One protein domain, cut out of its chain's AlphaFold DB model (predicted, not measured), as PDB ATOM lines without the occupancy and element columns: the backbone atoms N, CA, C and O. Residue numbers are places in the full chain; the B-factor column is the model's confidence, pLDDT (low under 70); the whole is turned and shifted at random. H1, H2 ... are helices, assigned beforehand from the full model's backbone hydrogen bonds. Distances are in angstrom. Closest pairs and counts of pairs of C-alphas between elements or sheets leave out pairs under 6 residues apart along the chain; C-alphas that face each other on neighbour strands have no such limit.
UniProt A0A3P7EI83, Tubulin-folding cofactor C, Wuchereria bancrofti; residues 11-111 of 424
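Overview. This is residues 11 to 111 of the 424 residues of the protein "Tubulin-folding cofactor C" of Wuchereria bancrofti (UniProt A0A3P7EI83). A long helical hairpin, H2 and H3, makes a rod in which H3 is much the longer arm. Residues 97 to 111, with the last turns of H3 and small H4, stick out at one end, while short H1 joins H2 through a long loop. The printed part has 101 residues with four named helices, H1 to H4, and no named strand: all helix, extended, radius of gyration of the C-alphas 20.0 A, spans 65 by 25 by 20 A.

Arrangement. Start at H1, residues 11 to 17, which is apart from H2, residues 36 to 59. H2 touches H3, residues 67 to 105, with residues 74 to 89 of H3 alone; their closest C-alphas, of Arg 37 and Gly 85, are 3.8 A apart. This hairpin has a shallow tilt of 30 degrees, opposite ways. H4, residues 107 to 110, is close to H3 but not clearly touching, with closest C-alphas, of Ile 103 and Phe 110, 7.6 A apart. In H1 and H3 every O i to N i+4 pair is within hydrogen-bond range, in H2 19 of 20; H4 is too short for one.

Along the chain. Find C-alpha 11 at (215.742, -89.269, 43.813), where H1 begins its 9.8 A. H2 covers 34.8 A, H3 56.5 A to C-alpha 105 at (197.231, -73.095, 52.727), and H4 5.4 A.

Size, cuts and confidence. The C-alphas farthest apart, of Arg 60 and Glu 108, are 65.5 A apart. The printed part has no cut; the link from H1 to H2 is long, and residue 21 alone is under pLDDT 70.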
ATOM      1  N   GLU A  11     216.373 -88.547  44.922       83.87
ATOM      2  CA  GLU A  11     215.742 -89.269  43.813       83.87
ATOM      3  C   GLU A  11     214.209 -89.166  43.879       83.87
ATOM      4  O   GLU A  11     213.573 -89.078  42.827       83.87
ATOM      5  N   LEU A  12     213.614 -89.094  45.078       80.48
ATOM      6  CA  LEU A  12     212.194 -88.758  45.257       80.48
ATOM      7  C   LEU A  12     211.898 -87.326  44.794       80.48
ATOM      8  O   LEU A  12     211.103 -87.151  43.871       80.48
ATOM      9  N   GLN A  13     212.630 -86.328  45.301       80.72
ATOM     10  CA  GLN A  13     212.499 -84.930  44.868       80.72
ATOM     11  C   GLN A  13     212.698 -84.769  43.352       80.72
ATOM     12  O   GLN A  13     211.970 -84.021  42.699       80.72
ATOM     13  N   ARG A  14     213.635 -85.514  42.743       84.52
ATOM     14  CA  ARG A  14     213.812 -85.537  41.280       84.52
ATOM     15  C   ARG A  14     212.575 -86.076  40.557       84.52
ATOM     16  O   ARG A  14     212.205 -85.538  39.512       84.52
ATOM     17  N   ARG A  15     211.939 -87.133  41.074       84.01
ATOM     18  CA  ARG A  15     210.714 -87.719  40.499       84.01
ATOM     19  C   ARG A  15     209.521 -86.782  40.638       84.01
ATOM     20  O   ARG A  15     208.828 -86.572  39.649       84.01
ATOM     21  N   GLU A  16     209.329 -86.188  41.810       80.10
ATOM     22  CA  GLU A  16     208.273 -85.207  42.092       80.10
ATOM     23  C   GLU A  16     208.416 -83.964  41.216       80.10
ATOM     24  O   GLU A  16     207.462 -83.569  40.542       80.10
ATOM     25  N   ALA A  17     209.628 -83.408  41.114       78.95
ATOM     26  CA  ALA A  17     209.919 -82.331  40.178       78.95
ATOM     27  C   ALA A  17     209.525 -82.737  38.749       78.95
ATOM     28  O   ALA A  17     208.842 -81.976  38.065       78.95
ATOM     29  N   TYR A  18     209.874 -83.956  38.315       81.33
ATOM     30  CA  TYR A  18     209.545 -84.497  36.989       81.33
ATOM     31  C   TYR A  18     208.047 -84.802  36.778       81.33
ATOM     32  O   TYR A  18     207.663 -85.102  35.646       81.33
ATOM     33  N   LEU A  19     207.178 -84.727  37.790       75.35
ATOM     34  CA  LEU A  19     205.724 -84.780  37.575       75.35
ATOM     35  C   LEU A  19     205.172 -83.459  37.007       75.35
ATOM     36  O   LEU A  19     204.136 -83.480  36.345       75.35
ATOM     37  N   ARG A  20     205.867 -82.330  37.206       71.12
ATOM     38  CA  ARG A  20     205.463 -81.010  36.689       71.12
ATOM     39  C   ARG A  20     205.797 -80.863  35.196       71.12
ATOM     40  O   ARG A  20     206.916 -81.145  34.764       71.12
ATOM     41  N   ASP A  21     204.849 -80.372  34.395       66.89
ATOM     42  CA  ASP A  21     205.056 -80.141  32.956       66.89
ATOM     43  C   ASP A  21     206.186 -79.107  32.712       66.89
ATOM     44  O   ASP A  21     206.170 -78.000  33.254       66.89
ATOM     45  N   ASN A  22     207.125 -79.437  31.814       70.89
ATOM     46  CA  ASN A  22     208.362 -78.701  31.462       70.89
ATOM     47  C   ASN A  22     209.560 -78.767  32.440       70.89
ATOM     48  O   ASN A  22     210.591 -78.175  32.126       70.89
ATOM     49  N   SER A  23     209.502 -79.474  33.573       76.17
ATOM     50  CA  SER A  23     210.694 -79.650  34.433       76.17
ATOM     51  C   SER A  23     211.675 -80.713  33.911       76.17
ATOM     52  O   SER A  23     212.857 -80.715  34.259       76.17
ATOM     53  N   ARG A  24     211.181 -81.645  33.086       80.46
ATOM     54  CA  ARG A  24     211.970 -82.741  32.512       80.46
ATOM     55  C   ARG A  24     212.963 -82.199  31.477       80.46
ATOM     56  O   ARG A  24     212.562 -81.401  30.630       80.46
ATOM     57  N   PRO A  25     214.219 -82.682  31.455       84.23
ATOM     58  CA  PRO A  25     215.130 -82.377  30.361       84.23
ATOM     59  C   PRO A  25     214.563 -82.934  29.048       84.23
ATOM     60  O   PRO A  25     214.216 -84.114  28.966       84.23
ATOM     61  N   PHE A  26     214.478 -82.083  28.025       84.73
ATOM     62  CA  PHE A  26     213.979 -82.458  26.704       84.73
ATOM     63  C   PHE A  26     214.854 -83.553  26.078       84.73
ATOM     64  O   PHE A  26     216.065 -83.382  25.920       84.73
ATOM     65  N   LYS A  27     214.234 -84.666  25.679       86.47
ATOM     66  CA  LYS A  27     214.876 -85.764  24.953       86.47
ATOM     67  C   LYS A  27     214.166 -85.961  23.620       86.47
ATOM     68  O   LYS A  27     213.011 -86.370  23.575       86.47
ATOM     69  N   LEU A  28     214.881 -85.742  22.518       85.22
ATOM     70  CA  LEU A  28     214.305 -85.863  21.175       85.22
ATOM     71  C   LEU A  28     213.698 -87.255  20.909       85.22
ATOM     72  O   LEU A  28     212.661 -87.349  20.269       85.22
ATOM     73  N   ALA A  29     214.307 -88.319  21.440       90.03
ATOM     74  CA  ALA A  29     213.841 -89.697  21.263       90.03
ATOM     75  C   ALA A  29     212.637 -90.096  22.145       90.03
ATOM     76  O   ALA A  29     212.073 -91.166  21.931       90.03
ATOM     77  N   ASP A  30     212.250 -89.283  23.136       84.55
ATOM     78  CA  ASP A  30     211.170 -89.601  24.076       84.55
ATOM     79  C   ASP A  30     210.046 -88.551  23.983       84.55
ATOM     80  O   ASP A  30     210.170 -87.465  24.567       84.55
ATOM     81  N   PRO A  31     208.931 -88.857  23.289       81.81
ATOM     82  CA  PRO A  31     207.831 -87.915  23.107       81.81
ATOM     83  C   PRO A  31     207.122 -87.557  24.421       81.81
ATOM     84  O   PRO A  31     206.410 -86.556  24.464       81.81
ATOM     85  N   THR A  32     207.334 -88.304  25.514       79.31
ATOM     86  CA  THR A  32     206.796 -87.951  26.842       79.31
ATOM     87  C   THR A  32     207.556 -86.802  27.512       79.31
ATOM     88  O   THR A  32     207.072 -86.230  28.487       79.31
ATOM     89  N   THR A  33     208.732 -86.431  26.990       83.50
ATOM     90  CA  THR A  33     209.493 -85.245  27.428       83.50
ATOM     91  C   THR A  33     209.187 -83.994  26.604       83.50
ATOM     92  O   THR A  33     209.701 -82.915  26.903       83.50
ATOM     93  N   TRP A  34     208.382 -84.114  25.545       83.68
ATOM     94  CA  TRP A  34     208.093 -82.995  24.655       83.68
ATOM     95  C   TRP A  34     207.057 -82.060  25.300       83.68
ATOM     96  O   TRP A  34     206.011 -82.531  25.751       83.68
ATOM     97  N   PRO A  35     207.294 -80.732  25.325       83.49
ATOM     98  CA  PRO A  35     206.334 -79.782  25.873       83.49
ATOM     99  C   PRO A  35     204.948 -79.927  25.246       83.49
ATOM    100  O   PRO A  35     204.819 -79.998  24.022       83.49
ATOM    101  N   ARG A  36     203.899 -79.918  26.075       79.47
ATOM    102  CA  ARG A  36     202.531 -80.302  25.679       79.47
ATOM    103  C   ARG A  36     201.948 -79.486  24.518       79.47
ATOM    104  O   ARG A  36     201.113 -80.002  23.773       79.47
ATOM    105  N   ARG A  37     202.439 -78.256  24.313       85.27
ATOM    106  CA  ARG A  37     202.168 -77.420  23.130       85.27
ATOM    107  C   ARG A  37     202.467 -78.127  21.800       85.27
ATOM    108  O   ARG A  37     201.664 -78.033  20.876       85.27
ATOM    109  N   TRP A  38     203.539 -78.920  21.731       86.89
ATOM    110  CA  TRP A  38     203.893 -79.705  20.544       86.89
ATOM    111  C   TRP A  38     202.905 -80.844  20.261       86.89
ATOM    112  O   TRP A  38     202.653 -81.174  19.106       86.89
ATOM    113  N   GLY A  39     202.274 -81.416  21.290       88.48
ATOM    114  CA  GLY A  39     201.217 -82.414  21.095       88.48
ATOM    115  C   GLY A  39     200.042 -81.857  20.280       88.48
ATOM    116  O   GLY A  39     199.524 -82.534  19.393       88.48
ATOM    117  N   VAL A  40     199.672 -80.593  20.518       90.97
ATOM    118  CA  VAL A  40     198.608 -79.907  19.766       90.97
ATOM    119  C   VAL A  40     199.060 -79.572  18.339       90.97
ATOM    120  O   VAL A  40     198.294 -79.803  17.403       90.97
ATOM    121  N   THR A  41     200.302 -79.111  18.133       92.69
ATOM    122  CA  THR A  41     200.825 -78.849  16.775       92.69
ATOM    123  C   THR A  41     200.903 -80.116  15.935       92.69
ATOM    124  O   THR A  41     200.468 -80.109  14.786       92.69
ATOM    125  N   PHE A  42     201.428 -81.214  16.485       92.50
ATOM    126  CA  PHE A  42     201.567 -82.469  15.745       92.50
ATOM    127  C   PHE A  42     200.211 -83.109  15.448       92.50
ATOM    128  O   PHE A  42     200.030 -83.645  14.357       92.50
ATOM    129  N   PHE A  43     199.230 -82.978  16.346       92.26
ATOM    130  CA  PHE A  43     197.855 -83.383  16.058       92.26
ATOM    131  C   PHE A  43     197.226 -82.542  14.932       92.26
ATOM    132  O   PHE A  43     196.646 -83.102  14.001       92.26
ATOM    133  N   ALA A  44     197.386 -81.214  14.961       94.12
ATOM    134  CA  ALA A  44     196.887 -80.316  13.915       94.12
ATOM    135  C   ALA A  44     197.547 -80.579  12.543       94.12
ATOM    136  O   ALA A  44     196.861 -80.662  11.525       94.12
ATOM    137  N   ILE A  45     198.865 -80.791  12.508       95.48
ATOM    138  CA  ILE A  45     199.603 -81.143  11.284       95.48
ATOM    139  C   ILE A  45     199.208 -82.543  10.787       95.48
ATOM    140  O   ILE A  45     198.955 -82.716   9.597       95.48
ATOM    141  N   GLY A  46     199.104 -83.538  11.672       95.41
ATOM    142  CA  GLY A  46     198.734 -84.910  11.310       95.41
ATOM    143  C   GLY A  46     197.316 -85.014  10.741       95.41
ATOM    144  O   GLY A  46     197.107 -85.637   9.701       95.41
ATOM    145  N   THR A  47     196.347 -84.340  11.367       94.99
ATOM    146  CA  THR A  47     194.971 -84.242  10.847       94.99
ATOM    147  C   THR A  47     194.898 -83.447   9.542       94.99
ATOM    148  O   THR A  47     194.172 -83.846   8.633       94.99
ATOM    149  N   SER A  48     195.702 -82.387   9.386       93.89
ATOM    150  CA  SER A  48     195.827 -81.641   8.125       93.89
ATOM    151  C   SER A  48     196.405 -82.500   6.990       93.89
ATOM    152  O   SER A  48     195.850 -82.507   5.892       93.89
ATOM    153  N   LEU A  49     197.446 -83.299   7.251       94.61
ATOM    154  CA  LEU A  49     198.016 -84.248   6.282       94.61
ATOM    155  C   LEU A  49     197.029 -85.356   5.897       94.61
ATOM    156  O   LEU A  49     196.929 -85.708   4.721       94.61
ATOM    157  N   LEU A  50     196.270 -85.885   6.861       93.94
ATOM    158  CA  LEU A  50     195.236 -86.886   6.591       93.94
ATOM    159  C   LEU A  50     194.090 -86.298   5.751       93.94
ATOM    160  O   LEU A  50     193.634 -86.940   4.806       93.94
ATOM    161  N   SER A  51     193.684 -85.058   6.042       92.83
ATOM    162  CA  SER A  51     192.703 -84.298   5.257       92.83
ATOM    163  C   SER A  51     193.202 -84.000   3.835       92.83
ATOM    164  O   SER A  51     192.471 -84.225   2.870       92.83
ATOM    165  N   TRP A  52     194.472 -83.599   3.673       92.44
ATOM    166  CA  TRP A  52     195.121 -83.447   2.363       92.44
ATOM    167  C   TRP A  52     195.054 -84.764   1.589       92.44
ATOM    168  O   TRP A  52     194.531 -84.764   0.474       92.44
ATOM    169  N   LYS A  53     195.512 -85.879   2.179       91.07
ATOM    170  CA  LYS A  53     195.470 -87.202   1.535       91.07
ATOM    171  C   LYS A  53     194.050 -87.556   1.083       91.07
ATOM    172  O   LYS A  53     193.839 -87.859  -0.089       91.07
ATOM    173  N   TYR A  54     193.074 -87.451   1.986       92.89
ATOM    174  CA  TYR A  54     191.673 -87.751   1.691       92.89
ATOM    175  C   TYR A  54     191.123 -86.879   0.551       92.89
ATOM    176  O   TYR A  54     190.474 -87.385  -0.363       92.89
ATOM    177  N   TYR A  55     191.450 -85.583   0.538       91.57
ATOM    178  CA  TYR A  55     191.084 -84.684  -0.554       91.57
ATOM    179  C   TYR A  55     191.751 -85.076  -1.883       91.57
ATOM    180  O   TYR A  55     191.110 -84.983  -2.931       91.57
ATOM    181  N   THR A  56     193.024 -85.486  -1.897       90.97
ATOM    182  CA  THR A  56     193.700 -85.914  -3.139       90.97
ATOM    183  C   THR A  56     193.125 -87.209  -3.694       90.97
ATOM    184  O   THR A  56     192.860 -87.268  -4.895       90.97
ATOM    185  N   ASP A  57     192.831 -88.173  -2.821       90.37
ATOM    186  CA  ASP A  57     192.199 -89.443  -3.186       90.37
ATOM    187  C   ASP A  57     190.786 -89.192  -3.754       90.37
ATOM    188  O   ASP A  57     190.453 -89.669  -4.841       90.37
ATOM    189  N   TRP A  58     189.980 -88.356  -3.084       92.35
ATOM    190  CA  TRP A  58     188.627 -87.987  -3.524       92.35
ATOM    191  C   TRP A  58     188.614 -87.200  -4.844       92.35
ATOM    192  O   TRP A  58     187.831 -87.504  -5.743       92.35
ATOM    193  N   SER A  59     189.505 -86.214  -4.995       92.20
ATOM    194  CA  SER A  59     189.597 -85.389  -6.211       92.20
ATOM    195  C   SER A  59     190.344 -86.060  -7.372       92.20
ATOM    196  O   SER A  59     190.448 -85.458  -8.441       92.20
ATOM    197  N   ARG A  60     190.859 -87.288  -7.183       90.42
ATOM    198  CA  ARG A  60     191.695 -88.037  -8.145       90.42
ATOM    199  C   ARG A  60     192.913 -87.242  -8.641       90.42
ATOM    200  O   ARG A  60     193.321 -87.366  -9.794       90.42
ATOM    201  N   LYS A  61     193.493 -86.408  -7.774       89.36
ATOM    202  CA  LYS A  61     194.685 -85.598  -8.078       89.36
ATOM    203  C   LYS A  61     195.914 -86.206  -7.397       89.36
ATOM    204  O   LYS A  61     195.789 -86.676  -6.269       89.36
ATOM    205  N   PRO A  62     197.110 -86.164  -8.015       88.18
ATOM    206  CA  PRO A  62     198.325 -86.650  -7.366       88.18
ATOM    207  C   PRO A  62     198.598 -85.867  -6.076       88.18
ATOM    208  O   PRO A  62     198.260 -84.684  -5.977       88.18
ATOM    209  N   PHE A  63     199.253 -86.504  -5.101       82.02
ATOM    210  CA  PHE A  63     199.539 -85.898  -3.794       82.02
ATOM    211  C   PHE A  63     200.223 -84.521  -3.915       82.02
ATOM    212  O   PHE A  63     199.811 -83.557  -3.267       82.02
ATOM    213  N   PHE A  64     201.184 -84.419  -4.843       86.80
ATOM    214  CA  PHE A  64     201.961 -83.216  -5.165       86.80
ATOM    215  C   PHE A  64     201.179 -82.099  -5.887       86.80
ATOM    216  O   PHE A  64     201.736 -81.034  -6.153       86.80
ATOM    217  N   TYR A  65     199.900 -82.295  -6.222       85.76
ATOM    218  CA  TYR A  65     199.076 -81.230  -6.796       85.76
ATOM    219  C   TYR A  65     198.989 -80.036  -5.833       85.76
ATOM    220  O   TYR A  65     198.722 -80.213  -4.647       85.76
ATOM    221  N   SER A  66     199.165 -78.812  -6.337       85.38
ATOM    222  CA  SER A  66     199.075 -77.585  -5.527       85.38
ATOM    223  C   SER A  66     199.986 -77.603  -4.280       85.38
ATOM    224  O   SER A  66     199.590 -77.195  -3.188       85.38
ATOM    225  N   LEU A  67     201.209 -78.122  -4.440       88.85
ATOM    226  CA  LEU A  67     202.165 -78.368  -3.357       88.85
ATOM    227  C   LEU A  67     202.435 -77.124  -2.490       88.85
ATOM    228  O   LEU A  67     202.284 -77.173  -1.273       88.85
ATOM    229  N   VAL A  68     202.798 -76.003  -3.122       91.87
ATOM    230  CA  VAL A  68     203.193 -74.756  -2.442       91.87
ATOM    231  C   VAL A  68     202.080 -74.180  -1.547       91.87
ATOM    232  O   VAL A  68     202.322 -74.041  -0.348       91.87
ATOM    233  N   PRO A  69     200.853 -73.891  -2.035       92.41
ATOM    234  CA  PRO A  69     199.800 -73.346  -1.174       92.41
ATOM    235  C   PRO A  69     199.333 -74.335  -0.097       92.41
ATOM    236  O   PRO A  69     198.918 -73.904   0.976       92.41
ATOM    237  N   ARG A  70     199.438 -75.652  -0.327       90.02
ATOM    238  CA  ARG A  70     199.142 -76.656   0.707       90.02
ATOM    239  C   ARG A  70     200.209 -76.707   1.800       90.02
ATOM    240  O   ARG A  70     199.849 -76.829   2.966       90.02
ATOM    241  N   PHE A  71     201.489 -76.536   1.463       92.88
ATOM    242  CA  PHE A  71     202.540 -76.354   2.469       92.88
ATOM    243  C   PHE A  71     202.343 -75.067   3.282       92.88
ATOM    244  O   PHE A  71     202.478 -75.121   4.500       92.88
ATOM    245  N   ILE A  72     201.954 -73.955   2.648       94.81
ATOM    246  CA  ILE A  72     201.617 -72.698   3.345       94.81
ATOM    247  C   ILE A  72     200.422 -72.894   4.296       94.81
ATOM    248  O   ILE A  72     200.453 -72.451   5.443       94.81
ATOM    249  N   LEU A  73     199.376 -73.603   3.860       93.39
ATOM    250  CA  LEU A  73     198.235 -73.932   4.720       93.39
ATOM    251  C   LEU A  73     198.653 -74.816   5.906       93.39
ATOM    252  O   LEU A  73     198.212 -74.588   7.031       93.39
ATOM    253  N   LEU A  74     199.516 -75.807   5.676       94.42
ATOM    254  CA  LEU A  74     200.001 -76.716   6.713       94.42
ATOM    255  C   LEU A  74     200.882 -75.996   7.747       94.42
ATOM    256  O   LEU A  74     200.737 -76.256   8.943       94.42
ATOM    257  N   THR A  75     201.742 -75.059   7.331       94.79
ATOM    258  CA  THR A  75     202.510 -74.225   8.272       94.79
ATOM    259  C   THR A  75     201.608 -73.274   9.057       94.79
ATOM    260  O   THR A  75     201.807 -73.127  10.263       94.79
ATOM    261  N   PHE A  76     200.568 -72.704   8.437       96.33
ATOM    262  CA  PHE A  76     199.565 -71.895   9.138       96.33
ATOM    263  C   PHE A  76     198.797 -72.708  10.195       96.33
ATOM    264  O   PHE A  76     198.727 -72.299  11.354       96.33
ATOM    265  N   VAL A  77     198.288 -73.893   9.840       95.62
ATOM    266  CA  VAL A  77     197.593 -74.802  10.775       95.62
ATOM    267  C   VAL A  77     198.518 -75.248  11.915       95.62
ATOM    268  O   VAL A  77     198.093 -75.276  13.072       95.62
ATOM    269  N   GLY A  78     199.794 -75.525  11.625       95.37
ATOM    270  CA  GLY A  78     200.812 -75.787  12.645       95.37
ATOM    271  C   GLY A  78     201.014 -74.604  13.600       95.37
ATOM    272  O   GLY A  78     201.037 -74.800  14.815       95.37
ATOM    273  N   GLY A  79     201.085 -73.377  13.077       96.06
ATOM    274  CA  GLY A  79     201.181 -72.148  13.872       96.06
ATOM    275  C   GLY A  79     199.966 -71.917  14.777       96.06
ATOM    276  O   GLY A  79     200.128 -71.659  15.970       96.06
ATOM    277  N   VAL A  80     198.748 -72.102  14.259       95.74
ATOM    278  CA  VAL A  80     197.508 -72.035  15.058       95.74
ATOM    279  C   VAL A  80     197.512 -73.097  16.164       95.74
ATOM    280  O   VAL A  80     197.227 -72.783  17.321       95.74
ATOM    281  N   GLY A  81     197.920 -74.331  15.850       94.91
ATOM    282  CA  GLY A  81     198.097 -75.393  16.844       94.91
ATOM    283  C   GLY A  81     199.105 -75.033  17.942       94.91
ATOM    284  O   GLY A  81     198.895 -75.390  19.101       94.91
ATOM    285  N   TYR A  82     200.158 -74.275  17.614       94.82
ATOM    286  CA  TYR A  82     201.175 -73.835  18.575       94.82
ATOM    287  C   TYR A  82     200.628 -72.767  19.524       94.82
ATOM    288  O   TYR A  82     200.865 -72.834  20.731       94.82
ATOM    289  N   VAL A  83     199.853 -71.813  19.000       95.44
ATOM    290  CA  VAL A  83     199.179 -70.774  19.796       95.44
ATOM    291  C   VAL A  83     198.173 -71.409  20.763       95.44
ATOM    292  O   VAL A  83     198.244 -71.157  21.965       95.44
ATOM    293  N   ILE A  84     197.306 -72.304  20.278       94.51
ATOM    294  CA  ILE A  84     196.338 -73.040  21.115       94.51
ATOM    295  C   ILE A  84     197.064 -73.898  22.163       94.51
ATOM    296  O   ILE A  84     196.691 -73.898  23.338       94.51
ATOM    297  N   GLY A  85     198.128 -74.598  21.764       92.45
ATOM    298  CA  GLY A  85     198.968 -75.380  22.668       92.45
ATOM    299  C   GLY A  85     199.614 -74.535  23.770       92.45
ATOM    300  O   GLY A  85     199.635 -74.957  24.924       92.45
ATOM    301  N   SER A  86     200.074 -73.328  23.437       91.69
ATOM    302  CA  SER A  86     200.700 -72.389  24.377       91.69
ATOM    303  C   SER A  86     199.686 -71.773  25.347       91.69
ATOM    304  O   SER A  86     199.962 -71.691  26.541       91.69
ATOM    305  N   LEU A  87     198.484 -71.416  24.874       93.07
ATOM    306  CA  LEU A  87     197.372 -70.963  25.726       93.07
ATOM    307  C   LEU A  87     196.936 -72.055  26.714       93.07
ATOM    308  O   LEU A  87     196.742 -71.786  27.899       93.07
ATOM    309  N   ARG A  88     196.839 -73.305  26.245       91.37
ATOM    310  CA  ARG A  88     196.530 -74.468  27.088       91.37
ATOM    311  C   ARG A  88     197.612 -74.715  28.142       91.37
ATOM    312  O   ARG A  88     197.287 -75.012  29.287       91.37
ATOM    313  N   GLU A  89     198.883 -74.583  27.767       88.60
ATOM    314  CA  GLU A  89     200.015 -74.712  28.690       88.60
ATOM    315  C   GLU A  89     200.024 -73.599  29.751       88.60
ATOM    316  O   GLU A  89     200.241 -73.885  30.927       88.60
ATOM    317  N   TYR A  90     199.733 -72.353  29.363       90.07
ATOM    318  CA  TYR A  90     199.564 -71.234  30.294       90.07
ATOM    319  C   TYR A  90     198.420 -71.495  31.284       90.07
ATOM    320  O   TYR A  90     198.628 -71.411  32.490       90.07
ATOM    321  N   HIS A  91     197.248 -71.912  30.792       91.11
ATOM    322  CA  HIS A  91     196.100 -72.233  31.641       91.11
ATOM    323  C   HIS A  91     196.403 -73.356  32.648       91.11
ATOM    324  O   HIS A  91     196.060 -73.227  33.822       91.11
ATOM    325  N   TYR A  92     197.083 -74.432  32.228       86.40
ATOM    326  CA  TYR A  92     197.498 -75.491  33.155       86.40
ATOM    327  C   TYR A  92     198.530 -75.003  34.176       86.40
ATOM    328  O   TYR A  92     198.350 -75.277  35.355       86.40
ATOM    329  N   LYS A  93     199.529 -74.203  33.782       86.61
ATOM    330  CA  LYS A  93     200.472 -73.587  34.735       86.61
ATOM    331  C   LYS A  93     199.759 -72.724  35.779       86.61
ATOM    332  O   LYS A  93     200.076 -72.827  36.958       86.61
ATOM    333  N   THR A  94     198.783 -71.910  35.371       90.04
ATOM    334  CA  THR A  94     197.982 -71.098  36.302       90.04
ATOM    335  C   THR A  94     197.155 -71.974  37.240       90.04
ATOM    336  O   THR A  94     197.164 -71.748  38.446       90.04
ATOM    337  N   ARG A  95     196.466 -72.992  36.711       88.75
ATOM    338  CA  ARG A  95     195.656 -73.926  37.504       88.75
ATOM    339  C   ARG A  95     196.508 -74.691  38.518       88.75
ATOM    340  O   ARG A  95     196.135 -74.772  39.681       88.75
ATOM    341  N   ASP A  96     197.639 -75.231  38.084       85.86
ATOM    342  CA  ASP A  96     198.507 -76.058  38.920       85.86
ATOM    343  C   ASP A  96     199.183 -75.205  40.008       85.86
ATOM    344  O   ASP A  96     199.257 -75.646  41.149       85.86
ATOM    345  N   ALA A  97     199.548 -73.950  39.710       87.10
ATOM    346  CA  ALA A  97     200.022 -72.995  40.715       87.10
ATOM    347  C   ALA A  97     198.936 -72.608  41.741       87.10
ATOM    348  O   ALA A  97     199.239 -72.458  42.921       87.10
ATOM    349  N   VAL A  98     197.670 -72.470  41.322       89.23
ATOM    350  CA  VAL A  98     196.539 -72.244  42.246       89.23
ATOM    351  C   VAL A  98     196.302 -73.465  43.140       89.23
ATOM    352  O   VAL A  98     196.056 -73.297  44.330       89.23
ATOM    353  N   ILE A  99     196.417 -74.682  42.598       86.21
ATOM    354  CA  ILE A  99     196.275 -75.930  43.365       86.21
ATOM    355  C   ILE A  99     197.437 -76.100  44.356       86.21
ATOM    356  O   ILE A  99     197.187 -76.367  45.525       86.21
ATOM    357  N   GLU A 100     198.686 -75.893  43.932       83.33
ATOM    358  CA  GLU A 100     199.874 -75.928  44.805       83.33
ATOM    359  C   GLU A 100     199.747 -74.923  45.961       83.33
ATOM    360  O   GLU A 100     199.968 -75.258  47.123       83.33
ATOM    361  N   HIS A 101     199.292 -73.708  45.654       83.02
ATOM    362  CA  HIS A 101     199.032 -72.671  46.643       83.02
ATOM    363  C   HIS A 101     197.883 -73.033  47.603       83.02
ATOM    364  O   HIS A 101     198.001 -72.784  48.802       83.02
ATOM    365  N   TYR A 102     196.799 -73.649  47.113       87.25
ATOM    366  CA  TYR A 102     195.707 -74.153  47.955       87.25
ATOM    367  C   TYR A 102     196.193 -75.245  48.917       87.25
ATOM    368  O   TYR A 102     195.932 -75.160  50.113       87.25
ATOM    369  N   ILE A 103     196.956 -76.223  48.418       83.21
ATOM    370  CA  ILE A 103     197.542 -77.300  49.233       83.21
ATOM    371  C   ILE A 103     198.427 -76.714  50.344       83.21
ATOM    372  O   ILE A 103     198.289 -77.109  51.496       83.21
ATOM    373  N   SER A 104     199.253 -75.706  50.034       80.19
ATOM    374  CA  SER A 104     200.110 -75.031  51.027       80.19
ATOM    375  C   SER A 104     199.357 -74.194  52.075       80.19
ATOM    376  O   SER A 104     199.922 -73.839  53.109       80.19
ATOM    377  N   LEU A 105     198.098 -73.836  51.804       79.78
ATOM    378  CA  LEU A 105     197.231 -73.095  52.727       79.78
ATOM    379  C   LEU A 105     196.408 -74.009  53.629       79.78
ATOM    380  O   LEU A 105     196.137 -73.628  54.772       79.78
ATOM    381  N   HIS A 106     196.008 -75.159  53.084       81.09
ATOM    382  CA  HIS A 106     195.073 -76.106  53.678       81.09
ATOM    383  C   HIS A 106     195.625 -77.541  53.687       81.09
ATOM    384  O   HIS A 106     194.984 -78.437  53.130       81.09
ATOM    385  N   PRO A 107     196.793 -77.810  54.306       79.96
ATOM    386  CA  PRO A 107     197.284 -79.180  54.471       79.96
ATOM    387  C   PRO A 107     196.283 -80.070  55.234       79.96
ATOM    388  O   PRO A 107     196.261 -81.282  55.013       79.96
ATOM    389  N   GLU A 108     195.421 -79.478  56.072       80.29
ATOM    390  CA  GLU A 108     194.322 -80.147  56.778       80.29
ATOM    391  C   GLU A 108     193.325 -80.865  55.845       80.29
ATOM    392  O   GLU A 108     192.897 -81.982  56.146       80.29
ATOM    393  N   ASP A 109     193.012 -80.298  54.675       84.18
ATOM    394  CA  ASP A 109     192.062 -80.896  53.723       84.18
ATOM    395  C   ASP A 109     192.593 -82.213  53.131       84.18
ATOM    396  O   ASP A 109     191.827 -83.097  52.730       84.18
ATOM    397  N   PHE A 110     193.919 -82.365  53.096       81.15
ATOM    398  CA  PHE A 110     194.622 -83.489  52.480       81.15
ATOM    399  C   PHE A 110     195.053 -84.562  53.489       81.15
ATOM    400  O   PHE A 110     195.706 -85.523  53.097       81.15
ATOM    401  N   GLU A 111     194.633 -84.494  54.760       71.77
ATOM    402  CA  GLU A 111     194.921 -85.545  55.758       71.77
ATOM    403  C   GLU A 111     194.393 -86.938  55.381       71.77
ATOM    404  O   GLU A 111     194.903 -87.949  55.865       71.77
TER     405      GLU A 111